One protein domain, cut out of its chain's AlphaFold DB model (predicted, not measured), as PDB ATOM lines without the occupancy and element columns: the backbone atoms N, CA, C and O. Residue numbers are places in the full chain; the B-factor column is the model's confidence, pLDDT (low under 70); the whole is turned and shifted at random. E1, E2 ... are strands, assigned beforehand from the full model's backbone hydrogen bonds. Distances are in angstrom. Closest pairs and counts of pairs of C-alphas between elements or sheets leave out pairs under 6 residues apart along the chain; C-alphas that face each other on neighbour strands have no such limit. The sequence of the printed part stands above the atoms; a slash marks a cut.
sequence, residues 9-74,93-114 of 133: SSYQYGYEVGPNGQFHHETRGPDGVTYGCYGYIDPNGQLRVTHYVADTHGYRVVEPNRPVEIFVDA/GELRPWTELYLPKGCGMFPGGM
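This is residues 9 to 74 and 93 to 114 of the 133 residues of an uncharacterized protein of Anopheles arabiensis (UniProt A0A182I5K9). One long, twisted sheet, a row of five strands E1 to E5, makes the wall of this domain; a small two-strand piece, E6 and E7, lies beyond its E5 edge, and residues 101 to 107 of the last stretch pass over one face. The printed part has 88 residues with seven named strands, E1 to E7, and no named helix; under half of the residues, 42, are in named elements. The class is all strand, and both sheets are antiparallel. The whole is compact, with a radius of gyration of the C-alphas of 13.3 A, yet elongated, spanning 41 by 25 by 20 A.

Begin with the large sheet: E1, residues 11 to 17, E2, 22 to 28, E3, 34 to 41, E4, 47 to 55, and E5, 58 to 62, form a meander, each strand the antiparallel neighbour of the one before, in four hairpins. Look for N 15 and O 24 at 2.9 A between E1 and E2, N 25 and O 37 at 2.9 A between E2 and E3, N 38 and O 50 at 3.0 A between E3 and E4, and N 60 and O 53 at 2.8 A between E4 and E5. E6, residues 68 to 70, and E7, 94 to 96, are antiparallel, with N 68 and O 96 at 2.8 A. The closest C-alphas of E5 and E6, those of Val 62 and Val 68, are 6.9 A apart. E7 is apart from E5.

Find C-alpha 11 at (7.500, -15.919, 47.520), where E1 begins; it runs 20.5 A. E2 runs 21.0 A, E3 24.0 A, and E4 26.2 A to C-alpha 55 at (18.625, -6.737, 46.165). E7 ends at C-alpha 96, (26.461, -15.828, 40.684).

The two farthest C-alphas, those of Asn 44 and Ala 74, are 43.0 A apart. Residues 75 to 92 are not printed; C-alphas 74 and 93 stand 13.4 A apart across this cut. Of the links printed whole, none is long. Residues 97 to 114 hold no named element. Confidence is under 70 at residues 73 to 74 and 108 to 114.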
ATOM      1  N   SER A   9      11.268 -14.208  54.231       76.88
ATOM      2  CA  SER A   9      10.077 -14.734  53.567       76.88
ATOM      3  C   SER A   9      10.361 -14.884  52.074       76.88
ATOM      4  O   SER A   9      10.741 -13.913  51.417       76.88
ATOM      5  N   SER A  10      10.184 -16.097  51.556       82.81
ATOM      6  CA  SER A  10      10.247 -16.378  50.122       82.81
ATOM      7  C   SER A  10       8.844 -16.330  49.525       82.81
ATOM      8  O   SER A  10       7.856 -16.651  50.186       82.81
ATOM      9  N   TYR A  11       8.752 -15.911  48.268       84.69
ATOM     10  CA  TYR A  11       7.500 -15.919  47.520       84.69
ATOM     11  C   TYR A  11       7.769 -16.175  46.046       84.69
ATOM     12  O   TYR A  11       8.878 -15.972  45.554       84.69
ATOM     13  N   GLN A  12       6.727 -16.577  45.333       88.25
ATOM     14  CA  GLN A  12       6.734 -16.681  43.886       88.25
ATOM     15  C   GLN A  12       5.370 -16.258  43.364       88.25
ATOM     16  O   GLN A  12       4.343 -16.695  43.882       88.25
ATOM     17  N   TYR A  13       5.365 -15.413  42.341       87.44
ATOM     18  CA  TYR A  13       4.149 -15.037  41.639       87.44
ATOM     19  C   TYR A  13       4.428 -14.840  40.152       87.44
ATOM     20  O   TYR A  13       5.568 -14.650  39.726       87.44
ATOM     21  N   GLY A  14       3.371 -14.891  39.354       89.06
ATOM     22  CA  GLY A  14       3.438 -14.537  37.951       89.06
ATOM     23  C   GLY A  14       2.057 -14.401  37.342       89.06
ATOM     24  O   GLY A  14       1.083 -14.937  37.875       89.06
ATOM     25  N   TYR A  15       1.975 -13.643  36.258       86.62
ATOM     26  CA  TYR A  15       0.740 -13.407  35.530       86.62
ATOM     27  C   TYR A  15       1.001 -13.192  34.040       86.62
ATOM     28  O   TYR A  15       2.056 -12.708  33.632       86.62
ATOM     29  N   GLU A  16      -0.024 -13.506  33.253       86.50
ATOM     30  CA  GLU A  16      -0.104 -13.331  31.804       86.50
ATOM     31  C   GLU A  16      -1.261 -12.365  31.504       86.50
ATOM     32  O   GLU A  16      -2.326 -12.459  32.122       86.50
ATOM     33  N   VAL A  17      -1.076 -11.423  30.578       84.69
ATOM     34  CA  VAL A  17      -2.030 -10.344  30.287       84.69
ATOM     35  C   VAL A  17      -2.327 -10.244  28.794       84.69
ATOM     36  O   VAL A  17      -1.474  -9.885  27.979       84.69
ATOM     37  N   GLY A  18      -3.605 -10.424  28.460       74.00
ATOM     38  CA  GLY A  18      -4.154 -10.117  27.141       74.00
ATOM     39  C   GLY A  18      -3.628 -11.006  26.003       74.00
ATOM     40  O   GLY A  18      -2.870 -11.946  26.225       74.00
ATOM     41  N   PRO A  19      -4.040 -10.723  24.756       75.50
ATOM     42  CA  PRO A  19      -3.700 -11.555  23.598       75.50
ATOM     43  C   PRO A  19      -2.252 -11.383  23.114       75.50
ATOM     44  O   PRO A  19      -1.758 -12.216  22.363       75.50
ATOM     45  N   ASN A  20      -1.559 -10.326  23.545       73.25
ATOM     46  CA  ASN A  20      -0.225  -9.962  23.049       73.25
ATOM     47  C   ASN A  20       0.920 -10.671  23.801       73.25
ATOM     48  O   ASN A  20       2.076 -10.258  23.704       73.25
ATOM     49  N   GLY A  21       0.599 -11.698  24.599       81.62
ATOM     50  CA  GLY A  21       1.575 -12.482  25.358       81.62
ATOM     51  C   GLY A  21       2.391 -11.647  26.343       81.62
ATOM     52  O   GLY A  21       3.590 -11.875  26.473       81.62
ATOM     53  N   GLN A  22       1.779 -10.630  26.965       87.94
ATOM     54  CA  GLN A  22       2.450  -9.848  28.002       87.94
ATOM     55  C   GLN A  22       2.505 -10.654  29.293       87.94
ATOM     56  O   GLN A  22       1.491 -11.222  29.687       87.94
ATOM     57  N   PHE A  23       3.633 -10.643  29.990       89.81
ATOM     58  CA  PHE A  23       3.784 -11.395  31.230       89.81
ATOM     59  C   PHE A  23       4.709 -10.710  32.220       89.81
ATOM     60  O   PHE A  23       5.564  -9.901  31.850       89.81
ATOM     61  N   HIS A  24       4.572 -11.105  33.480       93.50
ATOM     62  CA  HIS A  24       5.529 -10.816  34.539       93.50
ATOM     63  C   HIS A  24       5.618 -12.013  35.472       93.50
ATOM     64  O   HIS A  24       4.595 -12.535  35.905       93.50
ATOM     65  N   HIS A  25       6.834 -12.426  35.802       92.06
ATOM     66  CA  HIS A  25       7.103 -13.477  36.773       92.06
ATOM     67  C   HIS A  25       8.185 -13.018  37.742       92.06
ATOM     68  O   HIS A  25       9.184 -12.424  37.339       92.06
ATOM     69  N   GLU A  26       8.014 -13.340  39.018       93.50
ATOM     70  CA  GLU A  26       8.922 -12.917  40.077       93.50
ATOM     71  C   GLU A  26       9.035 -13.984  41.169       93.50
ATOM     72  O   GLU A  26       8.108 -14.746  41.457       93.50
ATOM     73  N   THR A  27      10.213 -14.091  41.768       90.75
ATOM     74  CA  THR A  27      10.509 -14.989  42.879       90.75
ATOM     75  C   THR A  27      11.463 -14.301  43.837       90.75
ATOM     76  O   THR A  27      12.513 -13.813  43.428       90.75
ATOM     77  N   ARG A  28      11.123 -14.291  45.126       88.00
ATOM     78  CA  ARG A  28      12.057 -13.919  46.186       88.00
ATOM     79  C   ARG A  28      12.720 -15.169  46.735       88.00
ATOM     80  O   ARG A  28      12.042 -16.035  47.292       88.00
ATOM     81  N   GLY A  29      14.030 -15.255  46.539       85.12
ATOM     82  CA  GLY A  29      14.844 -16.377  46.972       85.12
ATOM     83  C   GLY A  29      15.006 -16.442  48.496       85.12
ATOM     84  O   GLY A  29      14.716 -15.478  49.213       85.12
ATOM     85  N   PRO A  30      15.498 -17.579  49.017       83.25
ATOM     86  CA  PRO A  30      15.837 -17.743  50.434       83.25
ATOM     87  C   PRO A  30      17.049 -16.899  50.863       83.25
ATOM     88  O   PRO A  30      17.404 -16.883  52.034       83.25
ATOM     89  N   ASP A  31      17.696 -16.221  49.921       80.19
ATOM     90  CA  ASP A  31      18.741 -15.223  50.124       80.19
ATOM     91  C   ASP A  31      18.174 -13.804  50.316       80.19
ATOM     92  O   ASP A  31      18.922 -12.855  50.536       80.19
ATOM     93  N   GLY A  32      16.848 -13.646  50.251       83.44
ATOM     94  CA  GLY A  32      16.171 -12.364  50.412       83.44
ATOM     95  C   GLY A  32      16.209 -11.475  49.169       83.44
ATOM     96  O   GLY A  32      15.635 -10.383  49.230       83.44
ATOM     97  N   VAL A  33      16.804 -11.951  48.072       89.25
ATOM     98  CA  VAL A  33      16.915 -11.269  46.779       89.25
ATOM     99  C   VAL A  33      15.707 -11.602  45.912       89.25
ATOM    100  O   VAL A  33      15.232 -12.739  45.885       89.25
ATOM    101  N   THR A  34      15.203 -10.604  45.198       93.81
ATOM    102  CA  THR A  34      14.098 -10.758  44.256       93.81
ATOM    103  C   THR A  34      14.641 -10.921  42.840       93.81
ATOM    104  O   THR A  34      15.442 -10.120  42.367       93.81
ATOM    105  N   TYR A  35      14.181 -11.954  42.148       93.50
ATOM    106  CA  TYR A  35      14.561 -12.313  40.788       93.50
ATOM    107  C   TYR A  35      13.307 -12.356  39.933       93.50
ATOM    108  O   TYR A  35      12.294 -12.921  40.346       93.50
ATOM    109  N   GLY A  36      13.363 -11.828  38.720       94.69
ATOM    110  CA  GLY A  36      12.192 -11.893  37.866       94.69
ATOM    111  C   GLY A  36      12.445 -11.534  36.425       94.69
ATOM    112  O   GLY A  36      13.573 -11.317  35.977       94.69
ATOM    113  N   CYS A  37      11.350 -11.516  35.688       94.62
ATOM    114  CA  CYS A  37      11.317 -11.095  34.311       94.62
ATOM    115  C   CYS A  37       9.941 -10.563  33.942       94.62
ATOM    116  O   CYS A  37       8.922 -10.952  34.511       94.62
ATOM    117  N   TYR A  38       9.925  -9.738  32.912       93.50
ATOM    118  CA  TYR A  38       8.711  -9.354  32.215       93.50
ATOM    119  C   TYR A  38       8.974  -9.315  30.722       93.50
ATOM    120  O   TYR A  38      10.119  -9.193  30.269       93.50
ATOM    121  N   GLY A  39       7.910  -9.418  29.943       92.19
ATOM    122  CA  GLY A  39       8.035  -9.421  28.501       92.19
ATOM    123  C   GLY A  39       6.713  -9.371  27.770       92.19
ATOM    124  O   GLY A  39       5.650  -9.288  28.381       92.19
ATOM    125  N   TYR A  40       6.812  -9.377  26.446       87.69
ATOM    126  CA  TYR A  40       5.688  -9.358  25.517       87.69
ATOM    127  C   TYR A  40       6.095  -9.935  24.157       87.69
ATOM    128  O   TYR A  40       7.285 -10.083  23.864       87.69
ATOM    129  N   ILE A  41       5.110 -10.239  23.312       84.94
ATOM    130  CA  ILE A  41       5.334 -10.598  21.907       84.94
ATOM    131  C   ILE A  41       5.201  -9.330  21.062       84.94
ATOM    132  O   ILE A  41       4.178  -8.645  21.109       84.94
ATOM    133  N   ASP A  42       6.250  -8.983  20.314       83.81
ATOM    134  CA  ASP A  42       6.222  -7.825  19.421       83.81
ATOM    135  C   ASP A  42       5.371  -8.090  18.156       83.81
ATOM    136  O   ASP A  42       5.017  -9.237  17.872       83.81
ATOM    137  N   PRO A  43       5.029  -7.060  17.358       88.06
ATOM    138  CA  PRO A  43       4.211  -7.243  16.154       88.06
ATOM    139  C   PRO A  43       4.808  -8.181  15.094       88.06
ATOM    140  O   PRO A  43       4.081  -8.638  14.216       88.06
ATOM    141  N   ASN A  44       6.111  -8.480  15.163       86.62
ATOM    142  CA  ASN A  44       6.779  -9.437  14.280       86.62
ATOM    143  C   ASN A  44       6.723 -10.874  14.831       86.62
ATOM    144  O   ASN A  44       7.328 -11.776  14.253       86.62
ATOM    145  N   GLY A  45       6.036 -11.095  15.955       81.69
ATOM    146  CA  GLY A  45       5.960 -12.386  16.633       81.69
ATOM    147  C   GLY A  45       7.192 -12.710  17.481       81.69
ATOM    148  O   GLY A  45       7.332 -13.848  17.926       81.69
ATOM    149  N   GLN A  46       8.100 -11.755  17.712       83.00
ATOM    150  CA  GLN A  46       9.320 -12.002  18.477       83.00
ATOM    151  C   GLN A  46       9.110 -11.717  19.967       83.00
ATOM    152  O   GLN A  46       8.632 -10.652  20.359       83.00
ATOM    153  N   LEU A  47       9.525 -12.663  20.813       82.81
ATOM    154  CA  LEU A  47       9.527 -12.494  22.264       82.81
ATOM    155  C   LEU A  47      10.541 -11.422  22.681       82.81
ATOM    156  O   LEU A  47      11.741 -11.543  22.424       82.81
ATOM    157  N   ARG A  48      10.061 -10.401  23.386       88.31
ATOM    158  CA  ARG A  48      10.870  -9.391  24.067       88.31
ATOM    159  C   ARG A  48      10.794  -9.664  25.558       88.31
ATOM    160  O   ARG A  48       9.735  -9.501  26.149       88.31
ATOM    161  N   VAL A  49      11.903 -10.089  26.157       90.31
ATOM    162  CA  VAL A  49      11.992 -10.393  27.590       90.31
ATOM    163  C   VAL A  49      13.108  -9.579  28.227       90.31
ATOM    164  O   VAL A  49      14.182  -9.426  27.650       90.31
ATOM    165  N   THR A  50      12.837  -9.049  29.413       94.25
ATOM    166  CA  THR A  50      13.819  -8.403  30.280       94.25
ATOM    167  C   THR A  50      13.892  -9.185  31.577       94.25
ATOM    168  O   THR A  50      12.862  -9.457  32.189       94.25
ATOM    169  N   HIS A  51      15.101  -9.533  32.000       94.56
ATOM    170  CA  HIS A  51      15.366 -10.191  33.274       94.56
ATOM    171  C   HIS A  51      15.939  -9.193  34.257       94.56
ATOM    172  O   HIS A  51      16.653  -8.273  33.860       94.56
ATOM    173  N   TYR A  52      15.662  -9.383  35.538       95.94
ATOM    174  CA  TYR A  52      16.151  -8.477  36.560       95.94
ATOM    175  C   TYR A  52      16.452  -9.175  37.879       95.94
ATOM    176  O   TYR A  52      15.949 -10.260  38.186       95.94
ATOM    177  N   VAL A  53      17.263  -8.478  38.667       95.31
ATOM    178  CA  VAL A  53      17.550  -8.759  40.068       95.31
ATOM    179  C   VAL A  53      17.263  -7.496  40.870       95.31
ATOM    180  O   VAL A  53      17.603  -6.394  40.441       95.31
ATOM    181  N   ALA A  54      16.645  -7.657  42.032       94.12
ATOM    182  CA  ALA A  54      16.448  -6.610  43.016       94.12
ATOM    183  C   ALA A  54      16.945  -7.090  44.383       94.12
ATOM    184  O   ALA A  54      16.395  -8.022  44.973       94.12
ATOM    185  N   ASP A  55      18.001  -6.449  44.874       91.81
ATOM    186  CA  ASP A  55      18.625  -6.737  46.165       91.81
ATOM    187  C   ASP A  55      18.941  -5.444  46.928       91.81
ATOM    188  O   ASP A  55      18.277  -4.425  46.732       91.81
ATOM    189  N   THR A  56      19.933  -5.462  47.819       88.56
ATOM    190  CA  THR A  56      20.286  -4.300  48.649       88.56
ATOM    191  C   THR A  56      20.840  -3.126  47.860       88.56
ATOM    192  O   THR A  56      20.776  -1.996  48.333       88.56
ATOM    193  N   HIS A  57      21.320  -3.368  46.641       88.94
ATOM    194  CA  HIS A  57      21.752  -2.327  45.710       88.94
ATOM    195  C   HIS A  57      20.619  -1.878  44.774       88.94
ATOM    196  O   HIS A  57      20.844  -1.105  43.844       88.94
ATOM    197  N   GLY A  58      19.390  -2.337  45.022       90.75
ATOM    198  CA  GLY A  58      18.204  -1.983  44.256       90.75
ATOM    199  C   GLY A  58      17.994  -2.853  43.017       90.75
ATOM    200  O   GLY A  58      18.570  -3.931  42.867       90.75
ATOM    201  N   TYR A  59      17.108  -2.379  42.142       95.06
ATOM    202  CA  TYR A  59      16.716  -3.056  40.908       95.06
ATOM    203  C   TYR A  59      17.754  -2.863  39.799       95.06
ATOM    204  O   TYR A  59      18.181  -1.741  39.525       95.06
ATOM    205  N   ARG A  60      18.084  -3.943  39.090       95.81
ATOM    206  CA  ARG A  60      18.921  -3.914  37.888       95.81
ATOM    207  C   ARG A  60      18.509  -4.975  36.878       95.81
ATOM    208  O   ARG A  60      18.175  -6.102  37.241       95.81
ATOM    209  N   VAL A  61      18.582  -4.609  35.601       96.12
ATOM    210  CA  VAL A  61      18.415  -5.544  34.484       96.12
ATOM    211  C   VAL A  61      19.661  -6.408  34.365       96.12
ATOM    212  O   VAL A  61      20.779  -5.929  34.556       96.12
ATOM    213  N   VAL A  62      19.463  -7.683  34.047       94.25
ATOM    214  CA  VAL A  62      20.540  -8.655  33.892       94.25
ATOM    215  C   VAL A  62      20.500  -9.286  32.511       94.25
ATOM    216  O   VAL A  62      19.435  -9.525  31.942       94.25
ATOM    217  N   GLU A  63      21.680  -9.552  31.964       90.69
ATOM    218  CA  GLU A  63      21.807 -10.197  30.663       90.69
ATOM    219  C   GLU A  63      21.669 -11.721  30.790       90.69
ATOM    220  O   GLU A  63      22.333 -12.331  31.637       90.69
ATOM    221  N   PRO A  64      20.883 -12.366  29.911       87.44
ATOM    222  CA  PRO A  64      20.829 -13.817  29.827       87.44
ATOM    223  C   PRO A  64      22.205 -14.453  29.644       87.44
ATOM    224  O   PRO A  64      23.019 -13.997  28.842       87.44
ATOM    225  N   ASN A  65      22.440 -15.566  30.342       86.38
ATOM    226  CA  ASN A  65      23.679 -16.351  30.284       86.38
ATOM    227  C   ASN A  65      24.947 -15.606  30.739       86.38
ATOM    228  O   ASN A  65      26.060 -16.068  30.474       86.38
ATOM    229  N   ARG A  66      24.809 -14.476  31.441       90.00
ATOM    230  CA  ARG A  66      25.927 -13.784  32.089       90.00
ATOM    231  C   ARG A  66      25.876 -13.980  33.603       90.00
ATOM    232  O   ARG A  66      24.786 -14.060  34.168       90.00
ATOM    233  N   PRO A  67      27.038 -14.080  34.271       90.19
ATOM    234  CA  PRO A  67      27.069 -14.027  35.722       90.19
ATOM    235  C   PRO A  67      26.589 -12.655  36.200       90.19
ATOM    236  O   PRO A  67      26.882 -11.633  35.577       90.19
ATOM    237  N   VAL A  68      25.870 -12.649  37.314       91.81
ATOM    238  CA  VAL A  68      25.314 -11.453  37.939       91.81
ATOM    239  C   VAL A  68      25.942 -11.304  39.312       91.81
ATOM    240  O   VAL A  68      25.969 -12.245  40.096       91.81
ATOM    241  N   GLU A  69      26.448 -10.116  39.609       93.69
ATOM    242  CA  GLU A  69      26.896  -9.771  40.953       93.69
ATOM    243  C   GLU A  69      25.670  -9.560  41.848       93.69
ATOM    244  O   GLU A  69      24.811  -8.758  41.492       93.69
ATOM    245  N   ILE A  70      25.559 -10.302  42.952       91.38
ATOM    246  CA  ILE A  70      24.440 -10.287  43.905       91.38
ATOM    247  C   ILE A  70      24.914  -9.736  45.251       91.38
ATOM    248  O   ILE A  70      25.940 -10.157  45.782       91.38
ATOM    249  N   PHE A  71      24.142  -8.827  45.832       89.88
ATOM    250  CA  PHE A  71      24.441  -8.158  47.090       89.88
ATOM    251  C   PHE A  71      23.415  -8.562  48.150       89.88
ATOM    252  O   PHE A  71      22.307  -8.030  48.231       89.88
ATOM    253  N   VAL A  72      23.795  -9.546  48.962       80.62
ATOM    254  CA  VAL A  72      22.985 -10.079  50.060       80.62
ATOM    255  C   VAL A  72      23.348  -9.391  51.379       80.62
ATOM    256  O   VAL A  72      24.182  -9.887  52.124       80.62
ATOM    257  N   ASP A  73      22.706  -8.271  51.715       68.12
ATOM    258  CA  ASP A  73      22.668  -7.802  53.111       68.12
ATOM    259  C   ASP A  73      21.237  -7.972  53.657       68.12
ATOM    260  O   ASP A  73      20.288  -7.343  53.191       68.12
ATOM    261  N   ALA A  74      21.043  -8.857  54.634       54.09
ATOM    262  CA  ALA A  74      19.755  -9.014  55.315       54.09
ATOM    263  C   ALA A  74      19.737  -8.217  56.636       54.09
ATOM    264  O   ALA A  74      20.774  -8.166  57.298       54.09
ATOM    265  N   GLY A  93      29.951  -7.795  45.620       81.00
ATOM    266  CA  GLY A  93      28.859  -8.738  45.544       81.00
ATOM    267  C   GLY A  93      29.379 -10.113  45.142       81.00
ATOM    268  O   GLY A  93      30.501 -10.302  44.650       81.00
ATOM    269  N   GLU A  94      28.547 -11.108  45.386       89.44
ATOM    270  CA  GLU A  94      28.806 -12.478  45.000       89.44
ATOM    271  C   GLU A  94      28.482 -12.630  43.510       89.44
ATOM    272  O   GLU A  94      27.336 -12.461  43.098       89.44
ATOM    273  N   LEU A  95      29.482 -12.928  42.678       92.12
ATOM    274  CA  LEU A  95      29.231 -13.261  41.275       92.12
ATOM    275  C   LEU A  95      28.540 -14.619  41.200       92.12
ATOM    276  O   LEU A  95      29.188 -15.650  41.379       92.12
ATOM    277  N   ARG A  96      27.246 -14.615  40.889       90.12
ATOM    278  CA  ARG A  96      26.461 -15.828  40.684       90.12
ATOM    279  C   ARG A  96      26.273 -16.122  39.205       90.12
ATOM    280  O   ARG A  96      25.879 -15.228  38.450       90.12
ATOM    281  N   PRO A  97      26.543 -17.354  38.751       90.56
ATOM    282  CA  PRO A  97      26.279 -17.729  37.375       90.56
ATOM    283  C   PRO A  97      24.774 -17.697  37.098       90.56
ATOM    284  O   PRO A  97      23.950 -17.967  37.970       90.56
ATOM    285  N   TRP A  98      24.419 -17.416  35.844       86.38
ATOM    286  CA  TRP A  98      23.033 -17.340  35.376       86.38
ATOM    287  C   TRP A  98      22.168 -18.537  35.802       86.38
ATOM    288  O   TRP A  98      21.011 -18.382  36.179       86.38
ATOM    289  N   THR A  99      22.743 -19.741  35.767       85.31
ATOM    290  CA  THR A  99      22.067 -21.004  36.092       85.31
ATOM    291  C   THR A  99      21.758 -21.189  37.577       85.31
ATOM    292  O   THR A  99      20.983 -22.077  37.917       85.31
ATOM    293  N   GLU A 100      22.363 -20.384  38.450       86.19
ATOM    294  CA  GLU A 100      22.168 -20.429  39.905       86.19
ATOM    295  C   GLU A 100      21.247 -19.313  40.413       86.19
ATOM    296  O   GLU A 100      20.928 -19.266  41.600       86.19
ATOM    297  N   LEU A 101      20.785 -18.419  39.532       86.81
ATOM    298  CA  LEU A 101      19.806 -17.397  39.893       86.81
ATOM    299  C   LEU A 101      18.436 -18.042  40.139       86.81
ATOM    300  O   LEU A 101      18.001 -18.913  39.380       86.81
ATOM    301  N   TYR A 102      17.700 -17.556  41.142       88.88
ATOM    302  CA  TYR A 102      16.335 -18.009  41.447       88.88
ATOM    303  C   TYR A 102      15.290 -17.432  40.470       88.88
ATOM    304  O   TYR A 102      14.211 -17.006  40.877       88.88
ATOM    305  N   LEU A 103      15.604 -17.400  39.171       88.12
ATOM    306  CA  LEU A 103      14.693 -16.917  38.139       88.12
ATOM    307  C   LEU A 103      13.438 -17.811  38.062       88.12
ATOM    308  O   LEU A 103      13.557 -19.041  38.013       88.12
ATOM    309  N   PRO A 104      12.229 -17.224  38.017       85.19
ATOM    310  CA  PRO A 104      10.998 -17.994  37.939       85.19
ATOM    311  C   PRO A 104      10.864 -18.780  36.632       85.19
ATOM    312  O   PRO A 104      11.390 -18.419  35.573       85.19
ATOM    313  N   LYS A 105      10.050 -19.839  36.691       72.88
ATOM    314  CA  LYS A 105       9.551 -20.515  35.488       72.88
ATOM    315  C   LYS A 105       8.737 -19.502  34.675       72.88
ATOM    316  O   LYS A 105       7.903 -18.812  35.242       72.88
ATOM    317  N   GLY A 106       9.007 -19.404  33.375       75.38
ATOM    318  CA  GLY A 106       8.442 -18.361  32.504       75.38
ATOM    319  C   GLY A 106       9.458 -17.290  32.100       75.38
ATOM    320  O   GLY A 106       9.322 -16.688  31.042       75.38
ATOM    321  N   CYS A 107      10.568 -17.156  32.830       75.88
ATOM    322  CA  CYS A 107      11.656 -16.238  32.482       75.88
ATOM    323  C   CYS A 107      12.643 -16.787  31.453       75.88
ATOM    324  O   CYS A 107      13.841 -16.565  31.563       75.88
ATOM    325  N   GLY A 108      12.183 -17.537  30.450       60.44
ATOM    326  CA  GLY A 108      13.053 -17.961  29.346       60.44
ATOM    327  C   GLY A 108      14.238 -18.861  29.733       60.44
ATOM    328  O   GLY A 108      15.197 -18.943  28.970       60.44
ATOM    329  N   MET A 109      14.186 -19.556  30.878       53.94
ATOM    330  CA  MET A 109      15.170 -20.570  31.301       53.94
ATOM    331  C   MET A 109      15.034 -21.870  30.480       53.94
ATOM    332  O   MET A 109      14.785 -22.945  31.020       53.94
ATOM    333  N   PHE A 110      15.188 -21.773  29.159       44.34
ATOM    334  CA  PHE A 110      15.368 -22.913  28.263       44.34
ATOM    335  C   PHE A 110      16.720 -22.765  27.558       44.34
ATOM    336  O   PHE A 110      17.009 -21.675  27.053       44.34
ATOM    337  N   PRO A 111      17.540 -23.827  27.459       38.81
ATOM    338  CA  PRO A 111      18.686 -23.823  26.558       38.81
ATOM    339  C   PRO A 111      18.193 -23.485  25.141       38.81
ATOM    340  O   PRO A 111      17.419 -24.243  24.565       38.81
ATOM    341  N   GLY A 112      18.575 -22.320  24.608       40.34
ATOM    342  CA  GLY A 112      18.153 -21.858  23.278       40.34
ATOM    343  C   GLY A 112      16.946 -20.910  23.216       40.34
ATOM    344  O   GLY A 112      16.569 -20.520  22.118       40.34
ATOM    345  N   GLY A 113      16.363 -20.485  24.343       40.84
ATOM    346  CA  GLY A 113      15.570 -19.247  24.399       40.84
ATOM    347  C   GLY A 113      14.347 -19.116  23.472       40.84
ATOM    348  O   GLY A 113      14.107 -18.012  23.001       40.84
ATOM    349  N   MET A 114      13.565 -20.176  23.215       39.88
ATOM    350  CA  MET A 114      12.132 -20.103  22.842       39.88
ATOM    351  C   MET A 114      11.510 -21.512  22.815       39.88
ATOM    352  O   MET A 114      12.228 -22.483  22.582       39.88
TER     353      MET A 114